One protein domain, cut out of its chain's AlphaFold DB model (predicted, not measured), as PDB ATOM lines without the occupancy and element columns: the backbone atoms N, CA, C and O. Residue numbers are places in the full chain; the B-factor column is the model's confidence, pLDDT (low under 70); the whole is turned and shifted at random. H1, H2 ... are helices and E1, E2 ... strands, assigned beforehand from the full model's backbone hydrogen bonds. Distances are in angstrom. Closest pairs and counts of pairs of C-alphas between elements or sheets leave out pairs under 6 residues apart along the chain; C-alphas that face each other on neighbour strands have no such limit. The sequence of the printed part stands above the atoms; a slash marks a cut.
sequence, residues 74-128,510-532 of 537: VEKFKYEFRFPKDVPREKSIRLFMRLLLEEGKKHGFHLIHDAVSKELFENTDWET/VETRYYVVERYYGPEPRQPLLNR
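What this domain is: This is residues 74 to 128 and 510 to 532 of the 537 residues of the protein "RhoGAP" of Fasciola gigantica (UniProt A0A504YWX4). A twisted ribbon of two long antiparallel strands, E1 and E2, has the long helix H1 running lengthwise along one side and the short helix H2 on the other side; the link from H1 to H2 passes beside E2, where residues 115 to 116 pair with it. Residues 521 to 532 stick out as a tail at one end, and residues 85 to 90 stand free at the other. The printed part has 78 residues, with two named helices and two named strands in the order E1, H1, H2, E2, and its class is mixed, helices and strands. It is only just loose, close to extended, with a radius of gyration of the C-alphas of 17.0 A. The C-alphas span 63 by 24 by 22 A, a length to which the tail adds.

How they stand to each other: E1, residues 74 to 82, and E2, residues 510 to 521, are antiparallel neighbours, with 161 degrees between their directions. C-alphas 78 and 514 face each other at 4.8 A. N 77 and O 515 are within hydrogen-bond range at 2.9 A, and so are N 515 and O 77 at 2.8 A. H1, residues 89 to 107, has its closest C-alphas to E1 at Phe 96 and Phe 81, 6.9 A apart. H1 and E2 are near each other, with 5 pairs of C-alphas within 10 A. Residues 115 to 116 pair antiparallel with residues 514 to 515 of E2. H2, residues 118 to 123, has 4 pairs of C-alphas within 8 A of E2, the closest being those of Phe 121 and Tyr 514, 6.4 A apart. The closest C-alphas of H2 and E1 are those of Phe 121 and Lys 76, 7.2 A apart. H1 and H2 are apart. In H2 each O i to N i+4 pair is within hydrogen-bond range, in H1 14 of 15.

Where its parts are: E1 begins at C-alpha 74, (25.390, 45.922, 75.988), and is 26.7 A long. H1 begins at C-alpha 89, (53.772, 57.995, 65.738), and is 26.2 A long. H2 has six residues. E2 is 34.6 A long and ends at C-alpha 521, (23.757, 41.690, 86.171).

The domain as a whole: The two C-alphas farthest apart are those of Asp 86 and Arg 532, 64.2 A. Without the stretches that stand free, the body spans 39 by 22 by 14 A. Residues 129 to 509 are not printed, and C-alphas 128 and 510 are 30.1 A apart across this cut. The links E1 to H1 and H1 to H2 are short; the link from H2 to E2 is across the cut. The mean pLDDT of the printed part is 84.0, with residues 125 to 128 and 524 to 532 under 70.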
ATOM      1  N   VAL A  74      24.211  45.523  76.769       84.12
ATOM      2  CA  VAL A  74      25.390  45.922  75.988       84.12
ATOM      3  C   VAL A  74      25.892  47.304  76.422       84.12
ATOM      4  O   VAL A  74      25.117  48.249  76.570       84.12
ATOM      5  N   GLU A  75      27.202  47.430  76.613       86.12
ATOM      6  CA  GLU A  75      27.925  48.690  76.780       86.12
ATOM      7  C   GLU A  75      28.817  48.941  75.553       86.12
ATOM      8  O   GLU A  75      29.521  48.041  75.089       86.12
ATOM      9  N   LYS A  76      28.782  50.169  75.025       89.00
ATOM     10  CA  LYS A  76      29.552  50.618  73.856       89.00
ATOM     11  C   LYS A  76      30.627  51.616  74.299       89.00
ATOM     12  O   LYS A  76      30.289  52.628  74.907       89.00
ATOM     13  N   PHE A  77      31.890  51.394  73.933       91.81
ATOM     14  CA  PHE A  77      32.988  52.342  74.174       91.81
ATOM     15  C   PHE A  77      33.648  52.770  72.861       91.81
ATOM     16  O   PHE A  77      34.062  51.930  72.061       91.81
ATOM     17  N   LYS A  78      33.776  54.082  72.645       94.12
ATOM     18  CA  LYS A  78      34.456  54.680  71.490       94.12
ATOM     19  C   LYS A  78      35.601  55.554  71.985       94.12
ATOM     20  O   LYS A  78      35.364  56.496  72.735       94.12
ATOM     21  N   TYR A  79      36.813  55.281  71.518       94.00
ATOM     22  CA  TYR A  79      37.996  56.078  71.834       94.00
ATOM     23  C   TYR A  79      38.577  56.674  70.555       94.00
ATOM     24  O   TYR A  79      38.880  55.944  69.613       94.00
ATOM     25  N   GLU A  80      38.742  57.995  70.528       93.06
ATOM     26  CA  GLU A  80      39.435  58.731  69.467       93.06
ATOM     27  C   GLU A  80      40.753  59.280  70.010       93.06
ATOM     28  O   GLU A  80      40.769  59.983  71.021       93.06
ATOM     29  N   PHE A  81      41.857  58.995  69.324       92.56
ATOM     30  CA  PHE A  81      43.178  59.498  69.674       92.56
ATOM     31  C   PHE A  81      43.757  60.306  68.516       92.56
ATOM     32  O   PHE A  81      44.021  59.762  67.444       92.56
ATOM     33  N   ARG A  82      43.959  61.609  68.731       91.50
ATOM     34  CA  ARG A  82      44.579  62.506  67.746       91.50
ATOM     35  C   ARG A  82      46.093  62.486  67.926       91.50
ATOM     36  O   ARG A  82      46.573  62.710  69.035       91.50
ATOM     37  N   PHE A  83      46.843  62.222  66.860       87.81
ATOM     38  CA  PHE A  83      48.299  62.111  66.936       87.81
ATOM     39  C   PHE A  83      48.955  63.493  67.136       87.81
ATOM     40  O   PHE A  83      48.782  64.369  66.286       87.81
ATOM     41  N   PRO A  84      49.732  63.719  68.218       88.75
ATOM     42  CA  PRO A  84      50.487  64.960  68.386       88.75
ATOM     43  C   PRO A  84      51.578  65.069  67.318       88.75
ATOM     44  O   PRO A  84      52.330  64.118  67.106       88.75
ATOM     45  N   LYS A  85      51.687  66.231  66.669       86.31
ATOM     46  CA  LYS A  85      52.575  66.440  65.508       86.31
ATOM     47  C   LYS A  85      54.060  66.380  65.879       86.31
ATOM     48  O   LYS A  85      54.879  65.973  65.064       86.31
ATOM     49  N   ASP A  86      54.376  66.685  67.134       89.38
ATOM     50  CA  ASP A  86      55.734  66.718  67.688       89.38
ATOM     51  C   ASP A  86      56.183  65.369  68.292       89.38
ATOM     52  O   ASP A  86      57.317  65.233  68.754       89.38
ATOM     53  N   VAL A  87      55.304  64.355  68.324       88.56
ATOM     54  CA  VAL A  87      55.579  63.055  68.961       88.56
ATOM     55  C   VAL A  87      55.581  61.936  67.909       88.56
ATOM     56  O   VAL A  87      54.529  61.644  67.338       88.56
ATOM     57  N   PRO A  88      56.719  61.242  67.685       91.69
ATOM     58  CA  PRO A  88      56.817  60.150  66.717       91.69
ATOM     59  C   PRO A  88      55.686  59.130  66.865       91.69
ATOM     60  O   PRO A  88      55.447  58.634  67.970       91.69
ATOM     61  N   ARG A  89      55.018  58.786  65.753       85.62
ATOM     62  CA  ARG A  89      53.772  57.995  65.738       85.62
ATOM     63  C   ARG A  89      53.865  56.705  66.560       85.62
ATOM     64  O   ARG A  89      52.963  56.407  67.335       85.62
ATOM     65  N   GLU A  90      54.995  56.008  66.489       90.25
ATOM     66  CA  GLU A  90      55.271  54.777  67.240       90.25
ATOM     67  C   GLU A  90      55.356  54.978  68.772       90.25
ATOM     68  O   GLU A  90      55.106  54.058  69.546       90.25
ATOM     69  N   LYS A  91      55.684  56.177  69.269       92.50
ATOM     70  CA  LYS A  91      55.540  56.513  70.701       92.50
ATOM     71  C   LYS A  91      54.073  56.795  71.035       92.50
ATOM     72  O   LYS A  91      53.563  56.285  72.031       92.50
ATOM     73  N   SER A  92      53.389  57.550  70.177       91.94
ATOM     74  CA  SER A  92      51.987  57.947  70.340       91.94
ATOM     75  C   SER A  92      51.024  56.748  70.354       91.94
ATOM     76  O   SER A  92      50.171  56.670  71.235       91.94
ATOM     77  N   ILE A  93      51.214  55.755  69.473       91.31
ATOM     78  CA  ILE A  93      50.450  54.492  69.480       91.31
ATOM     79  C   ILE A  93      50.654  53.742  70.803       91.31
ATOM     80  O   ILE A  93      49.682  53.303  71.415       91.31
ATOM     81  N   ARG A  94      51.894  53.621  71.297       93.50
ATOM     82  CA  ARG A  94      52.177  52.932  72.570       93.50
ATOM     83  C   ARG A  94      51.589  53.654  73.789       93.50
ATOM     84  O   ARG A  94      51.202  52.986  74.747       93.50
ATOM     85  N   LEU A  95      51.466  54.983  73.748       92.31
ATOM     86  CA  LEU A  95      50.728  55.753  74.755       92.31
ATOM     87  C   LEU A  95      49.215  55.495  74.670       92.31
ATOM     88  O   LEU A  95      48.599  55.215  75.697       92.31
ATOM     89  N   PHE A  96      48.630  55.502  73.468       94.31
ATOM     90  CA  PHE A  96      47.208  55.198  73.271       94.31
ATOM     91  C   PHE A  96      46.856  53.771  73.718       94.31
ATOM     92  O   PHE A  96      45.912  53.582  74.478       94.31
ATOM     93  N   MET A  97      47.667  52.773  73.351       94.38
ATOM     94  CA  MET A  97      47.525  51.384  73.813       94.38
ATOM     95  C   MET A  97      47.565  51.271  75.345       94.38
ATOM     96  O   MET A  97      46.790  50.509  75.918       94.38
ATOM     97  N   ARG A  98      48.435  52.034  76.025       95.00
ATOM     98  CA  ARG A  98      48.502  52.054  77.497       95.00
ATOM     99  C   ARG A  98      47.235  52.649  78.115       95.00
ATOM    100  O   ARG A  98      46.689  52.043  79.031       95.00
ATOM    101  N   LEU A  99      46.763  53.784  77.597       95.12
ATOM    102  CA  LEU A  99      45.518  54.417  78.046       95.12
ATOM    103  C   LEU A  99      44.314  53.490  77.834       95.12
ATOM    104  O   LEU A  99      43.482  53.351  78.723       95.12
ATOM    105  N   LEU A 100      44.254  52.796  76.695       95.25
ATOM    106  CA  LEU A 100      43.216  51.806  76.413       95.25
ATOM    107  C   LEU A 100      43.265  50.615  77.379       95.25
ATOM    108  O   LEU A 100      42.212  50.162  77.807       95.25
ATOM    109  N   LEU A 101      44.447  50.111  77.756       95.94
ATOM    110  CA  LEU A 101      44.572  49.040  78.758       95.94
ATOM    111  C   LEU A 101      44.078  49.476  80.148       95.94
ATOM    112  O   LEU A 101      43.464  48.683  80.862       95.94
ATOM    113  N   GLU A 102      44.326  50.729  80.528       95.44
ATOM    114  CA  GLU A 102      43.856  51.306  81.791       95.44
ATOM    115  C   GLU A 102      42.335  51.534  81.786       95.44
ATOM    116  O   GLU A 102      41.643  51.094  82.705       95.44
ATOM    117  N   GLU A 103      41.797  52.109  80.708       93.81
ATOM    118  CA  GLU A 103      40.353  52.235  80.477       93.81
ATOM    119  C   GLU A 103      39.656  50.868  80.403       93.81
ATOM    120  O   GLU A 103      38.598  50.694  81.001       93.81
ATOM    121  N   GLY A 104      40.268  49.874  79.755       91.75
ATOM    122  CA  GLY A 104      39.777  48.496  79.688       91.75
ATOM    123  C   GLY A 104      39.698  47.841  81.064       91.75
ATOM    124  O   GLY A 104      38.686  47.230  81.402       91.75
ATOM    125  N   LYS A 105      40.706  48.049  81.920       93.62
ATOM    126  CA  LYS A 105      40.679  47.604  83.322       93.62
ATOM    127  C   LYS A 105      39.595  48.319  84.140       93.62
ATOM    128  O   LYS A 105      38.906  47.672  84.921       93.62
ATOM    129  N   LYS A 106      39.455  49.637  83.975       89.75
ATOM    130  CA  LYS A 106      38.492  50.492  84.696       89.75
ATOM    131  C   LYS A 106      37.043  50.192  84.312       89.75
ATOM    132  O   LYS A 106      36.178  50.096  85.177       89.75
ATOM    133  N   HIS A 107      36.769  50.050  83.019       86.19
ATOM    134  CA  HIS A 107      35.421  49.806  82.511       86.19
ATOM    135  C   HIS A 107      35.074  48.326  82.403       86.19
ATOM    136  O   HIS A 107      33.890  48.019  82.340       86.19
ATOM    137  N   GLY A 108      36.057  47.425  82.437       88.25
ATOM    138  CA  GLY A 108      35.866  45.977  82.381       88.25
ATOM    139  C   GLY A 108      35.677  45.455  80.955       88.25
ATOM    140  O   GLY A 108      34.705  44.738  80.712       88.25
ATOM    141  N   PHE A 109      36.549  45.854  80.023       92.25
ATOM    142  CA  PHE A 109      36.588  45.376  78.634       92.25
ATOM    143  C   PHE A 109      38.003  44.934  78.222       92.25
ATOM    144  O   PHE A 109      39.005  45.483  78.684       92.25
ATOM    145  N   HIS A 110      38.099  43.940  77.339       93.75
ATOM    146  CA  HIS A 110      39.350  43.368  76.856       93.75
ATOM    147  C   HIS A 110      39.685  43.822  75.429       93.75
ATOM    148  O   HIS A 110      38.953  43.549  74.476       93.75
ATOM    149  N   LEU A 111      40.865  44.434  75.268       93.31
ATOM    150  CA  LEU A 111      41.316  45.121  74.047       93.31
ATOM    151  C   LEU A 111      41.315  44.298  72.749       93.31
ATOM    152  O   LEU A 111      41.395  44.894  71.677       93.31
ATOM    153  N   ILE A 112      41.292  42.968  72.845       92.44
ATOM    154  CA  ILE A 112      41.375  42.043  71.702       92.44
ATOM    155  C   ILE A 112      40.072  41.250  71.510       92.44
ATOM    156  O   ILE A 112      39.800  40.795  70.405       92.44
ATOM    157  N   HIS A 113      39.266  41.063  72.561       92.31
ATOM    158  CA  HIS A 113      38.061  40.218  72.492       92.31
ATOM    159  C   HIS A 113      36.787  41.033  72.275       92.31
ATOM    160  O   HIS A 113      35.917  40.595  71.529       92.31
ATOM    161  N   ASP A 114      36.737  42.242  72.834       93.19
ATOM    162  CA  ASP A 114      35.559  43.110  72.776       93.19
ATOM    163  C   ASP A 114      35.681  44.167  71.663       93.19
ATOM    164  O   ASP A 114      34.824  45.035  71.515       93.19
ATOM    165  N   ALA A 115      36.777  44.132  70.894       94.75
ATOM    166  CA  ALA A 115      37.058  45.057  69.801       94.75
ATOM    167  C   ALA A 115      36.198  44.740  68.568       94.75
ATOM    168  O   ALA A 115      36.153  43.602  68.103       94.75
ATOM    169  N   VAL A 116      35.555  45.763  68.001       93.69
ATOM    170  CA  VAL A 116      34.618  45.621  66.876       93.69
ATOM    171  C   VAL A 116      34.935  46.577  65.723       93.69
ATOM    172  O   VAL A 116      35.652  47.566  65.884       93.69
ATOM    173  N   SER A 117      34.378  46.303  64.540       94.19
ATOM    174  CA  SER A 117      34.370  47.274  63.440       94.19
ATOM    175  C   SER A 117      33.426  48.443  63.747       94.19
ATOM    176  O   SER A 117      32.483  48.301  64.526       94.19
ATOM    177  N   LYS A 118      33.640  49.588  63.085       92.56
ATOM    178  CA  LYS A 118      32.728  50.745  63.149       92.56
ATOM    179  C   LYS A 118      31.282  50.340  62.826       92.56
ATOM    180  O   LYS A 118      30.371  50.675  63.570       92.56
ATOM    181  N   GLU A 119      31.095  49.582  61.748       92.00
ATOM    182  CA  GLU A 119      29.781  49.115  61.289       92.00
ATOM    183  C   GLU A 119      29.080  48.252  62.343       92.00
ATOM    184  O   GLU A 119      27.892  48.430  62.597       92.00
ATOM    185  N   LEU A 120      29.806  47.336  62.995       89.56
ATOM    186  CA  LEU A 120      29.244  46.509  64.062       89.56
ATOM    187  C   LEU A 120      28.950  47.344  65.316       89.56
ATOM    188  O   LEU A 120      27.907  47.159  65.936       89.56
ATOM    189  N   PHE A 121      29.817  48.293  65.671       90.50
ATOM    190  CA  PHE A 121      29.589  49.219  66.784       90.50
ATOM    191  C   PHE A 121      28.325  50.063  66.594       90.50
ATOM    192  O   PHE A 121      27.532  50.211  67.524       90.50
ATOM    193  N   GLU A 122      28.124  50.602  65.392       88.38
ATOM    194  CA  GLU A 122      26.942  51.389  65.046       88.38
ATOM    195  C   GLU A 122      25.697  50.485  65.056       88.38
ATOM    196  O   GLU A 122      24.799  50.733  65.856       88.38
ATOM    197  N   ASN A 123      25.712  49.358  64.332       84.56
ATOM    198  CA  ASN A 123      24.566  48.444  64.191       84.56
ATOM    199  C   ASN A 123      24.210  47.592  65.435       84.56
ATOM    200  O   ASN A 123      23.170  46.931  65.436       84.56
ATOM    201  N   THR A 124      25.042  47.538  66.486       79.06
ATOM    202  CA  THR A 124      24.723  46.762  67.708       79.06
ATOM    203  C   THR A 124      23.747  47.530  68.600       79.06
ATOM    204  O   THR A 124      24.127  48.059  69.643       79.06
ATOM    205  N   ASP A 125      22.492  47.654  68.185       65.19
ATOM    206  CA  ASP A 125      21.463  48.284  69.013       65.19
ATOM    207  C   ASP A 125      20.961  47.372  70.135       65.19
ATOM    208  O   ASP A 125      20.886  46.147  70.011       65.19
ATOM    209  N   TRP A 126      20.604  48.002  71.255       55.56
ATOM    210  CA  TRP A 126      20.135  47.341  72.476       55.56
ATOM    211  C   TRP A 126      18.806  46.593  72.272       55.56
ATOM    212  O   TRP A 126      18.539  45.621  72.977       55.56
ATOM    213  N   GLU A 127      18.001  46.982  71.276       47.16
ATOM    214  CA  GLU A 127      16.774  46.271  70.893       47.16
ATOM    215  C   GLU A 127      17.057  44.880  70.286       47.16
ATOM    216  O   GLU A 127      16.254  43.956  70.436       47.16
ATOM    217  N   THR A 128      18.212  44.697  69.639       40.38
ATOM    218  CA  THR A 128      18.515  43.519  68.804       40.38
ATOM    219  C   THR A 128      18.908  42.277  69.614       40.38
ATOM    220  O   THR A 128      18.789  41.151  69.130       40.38
ATOM    221  N   VAL A 510      43.703  61.024  63.246       87.56
ATOM    222  CA  VAL A 510      42.956  60.427  64.355       87.56
ATOM    223  C   VAL A 510      42.885  58.909  64.180       87.56
ATOM    224  O   VAL A 510      42.411  58.432  63.152       87.56
ATOM    225  N   GLU A 511      43.285  58.139  65.191       89.50
ATOM    226  CA  GLU A 511      42.956  56.713  65.271       89.50
ATOM    227  C   GLU A 511      41.726  56.512  66.161       89.50
ATOM    228  O   GLU A 511      41.690  56.976  67.302       89.50
ATOM    229  N   THR A 512      40.715  55.812  65.644       92.25
ATOM    230  CA  THR A 512      39.463  55.534  66.363       92.25
ATOM    231  C   THR A 512      39.332  54.045  66.635       92.25
ATOM    232  O   THR A 512      39.502  53.231  65.726       92.25
ATOM    233  N   ARG A 513      38.984  53.678  67.871       93.62
ATOM    234  CA  ARG A 513      38.721  52.291  68.270       93.62
ATOM    235  C   ARG A 513      37.364  52.151  68.940       93.62
ATOM    236  O   ARG A 513      36.901  53.058  69.631       93.62
ATOM    237  N   TYR A 514      36.755  50.997  68.708       94.69
ATOM    238  CA  TYR A 514      35.382  50.681  69.065       94.69
ATOM    239  C   TYR A 514      35.358  49.368  69.843       94.69
ATOM    240  O   TYR A 514      35.930  48.374  69.391       94.69
ATOM    241  N   TYR A 515      34.685  49.367  70.991       93.62
ATOM    242  CA  TYR A 515      34.524  48.197  71.848       93.62
ATOM    243  C   TYR A 515      33.056  48.005  72.227       93.62
ATOM    244  O   TYR A 515      32.330  48.980  72.436       93.62
ATOM    245  N   VAL A 516      32.627  46.748  72.312       91.06
ATOM    246  CA  VAL A 516      31.259  46.333  72.640       91.06
ATOM    247  C   VAL A 516      31.342  45.196  73.649       91.06
ATOM    248  O   VAL A 516      31.906  44.150  73.343       91.06
ATOM    249  N   VAL A 517      30.772  45.391  74.840       89.81
ATOM    250  CA  VAL A 517      30.749  44.379  75.910       89.81
ATOM    251  C   VAL A 517      29.318  44.055  76.287       89.81
ATOM    252  O   VAL A 517      28.550  44.964  76.591       89.81
ATOM    253  N   GLU A 518      28.974  42.771  76.350       87.06
ATOM    254  CA  GLU A 518      27.754  42.332  77.025       87.06
ATOM    255  C   GLU A 518      28.046  42.065  78.513       87.06
ATOM    256  O   GLU A 518      28.947  41.299  78.858       87.06
ATOM    257  N   ARG A 519      27.291  42.711  79.407       85.00
ATOM    258  CA  ARG A 519      27.326  42.504  80.860       85.00
ATOM    259  C   ARG A 519      26.032  41.877  81.337       85.00
ATOM    260  O   ARG A 519      24.948  42.334  80.985       85.00
ATOM    261  N   TYR A 520      26.172  40.891  82.213       85.44
ATOM    262  CA  TYR A 520      25.068  40.224  82.886       85.44
ATOM    263  C   TYR A 520      25.074  40.627  84.360       85.44
ATOM    264  O   TYR A 520      26.032  40.352  85.079       85.44
ATOM    265  N   TYR A 521      24.002  41.282  84.790       83.88
ATOM    266  CA  TYR A 521      23.757  41.690  86.171       83.88
ATOM    267  C   TYR A 521      22.714  40.760  86.808       83.88
ATOM    268  O   TYR A 521      21.758  40.353  86.142       83.88
ATOM    269  N   GLY A 522      22.865  40.445  88.096       82.88
ATOM    270  CA  GLY A 522      21.976  39.531  88.824       82.88
ATOM    271  C   GLY A 522      22.413  38.056  88.785       82.88
ATOM    272  O   GLY A 522      23.559  37.757  88.449       82.88
ATOM    273  N   PRO A 523      21.534  37.113  89.178       76.19
ATOM    274  CA  PRO A 523      21.873  35.692  89.234       76.19
ATOM    275  C   PRO A 523      22.154  35.120  87.836       76.19
ATOM    276  O   PRO A 523      21.422  35.416  86.890       76.19
ATOM    277  N   GLU A 524      23.182  34.267  87.728       68.00
ATOM    278  CA  GLU A 524      23.611  33.656  86.460       68.00
ATOM    279  C   GLU A 524      22.415  33.013  85.724       68.00
ATOM    280  O   GLU A 524      21.643  32.262  86.343       68.00
ATOM    281  N   PRO A 525      22.230  33.279  84.414       61.47
ATOM    282  CA  PRO A 525      21.155  32.669  83.646       61.47
ATOM    283  C   PRO A 525      21.316  31.148  83.672       61.47
ATOM    284  O   PRO A 525      22.261  30.605  83.103       61.47
ATOM    285  N   ARG A 526      20.380  30.458  84.342       54.53
ATOM    286  CA  ARG A 526      20.400  28.994  84.499       54.53
ATOM    287  C   ARG A 526      20.632  28.334  83.145       54.53
ATOM    288  O   ARG A 526      19.737  28.357  82.298       54.53
ATOM    289  N   GLN A 527      21.809  27.731  82.972       51.66
ATOM    290  CA  GLN A 527      22.167  27.080  81.717       51.66
ATOM    291  C   GLN A 527      21.069  26.074  81.336       51.66
ATOM    292  O   GLN A 527      20.621  25.306  82.198       51.66
ATOM    293  N   PRO A 528      20.586  26.083  80.078       46.34
ATOM    294  CA  PRO A 528      19.523  25.183  79.664       46.34
ATOM    295  C   PRO A 528      19.989  23.746  79.884       46.34
ATOM    296  O   PRO A 528      21.050  23.355  79.399       46.34
ATOM    297  N   LEU A 529      19.199  22.968  80.632       44.69
ATOM    298  CA  LEU A 529      19.523  21.588  80.988       44.69
ATOM    299  C   LEU A 529      19.580  20.714  79.728       44.69
ATOM    300  O   LEU A 529      18.587  20.103  79.335       44.69
ATOM    301  N   LEU A 530      20.759  20.650  79.103       46.31
ATOM    302  CA  LEU A 530      21.068  19.714  78.030       46.31
ATOM    303  C   LEU A 530      20.731  18.304  78.518       46.31
ATOM    304  O   LEU A 530      21.257  17.847  79.536       46.31
ATOM    305  N   ASN A 531      19.805  17.651  77.814       43.41
ATOM    306  CA  ASN A 531      19.181  16.402  78.244       43.41
ATOM    307  C   ASN A 531      20.243  15.340  78.574       43.41
ATOM    308  O   ASN A 531      20.782  14.699  77.671       43.41
ATOM    309  N   ARG A 532      20.490  15.081  79.866       40.75
ATOM    310  CA  ARG A 532      21.381  14.006  80.349       40.75
ATOM    311  C   ARG A 532      20.716  12.619  80.234       40.75
ATOM    312  O   ARG A 532      20.787  11.797  81.138       40.75
TER     313      ARG A 532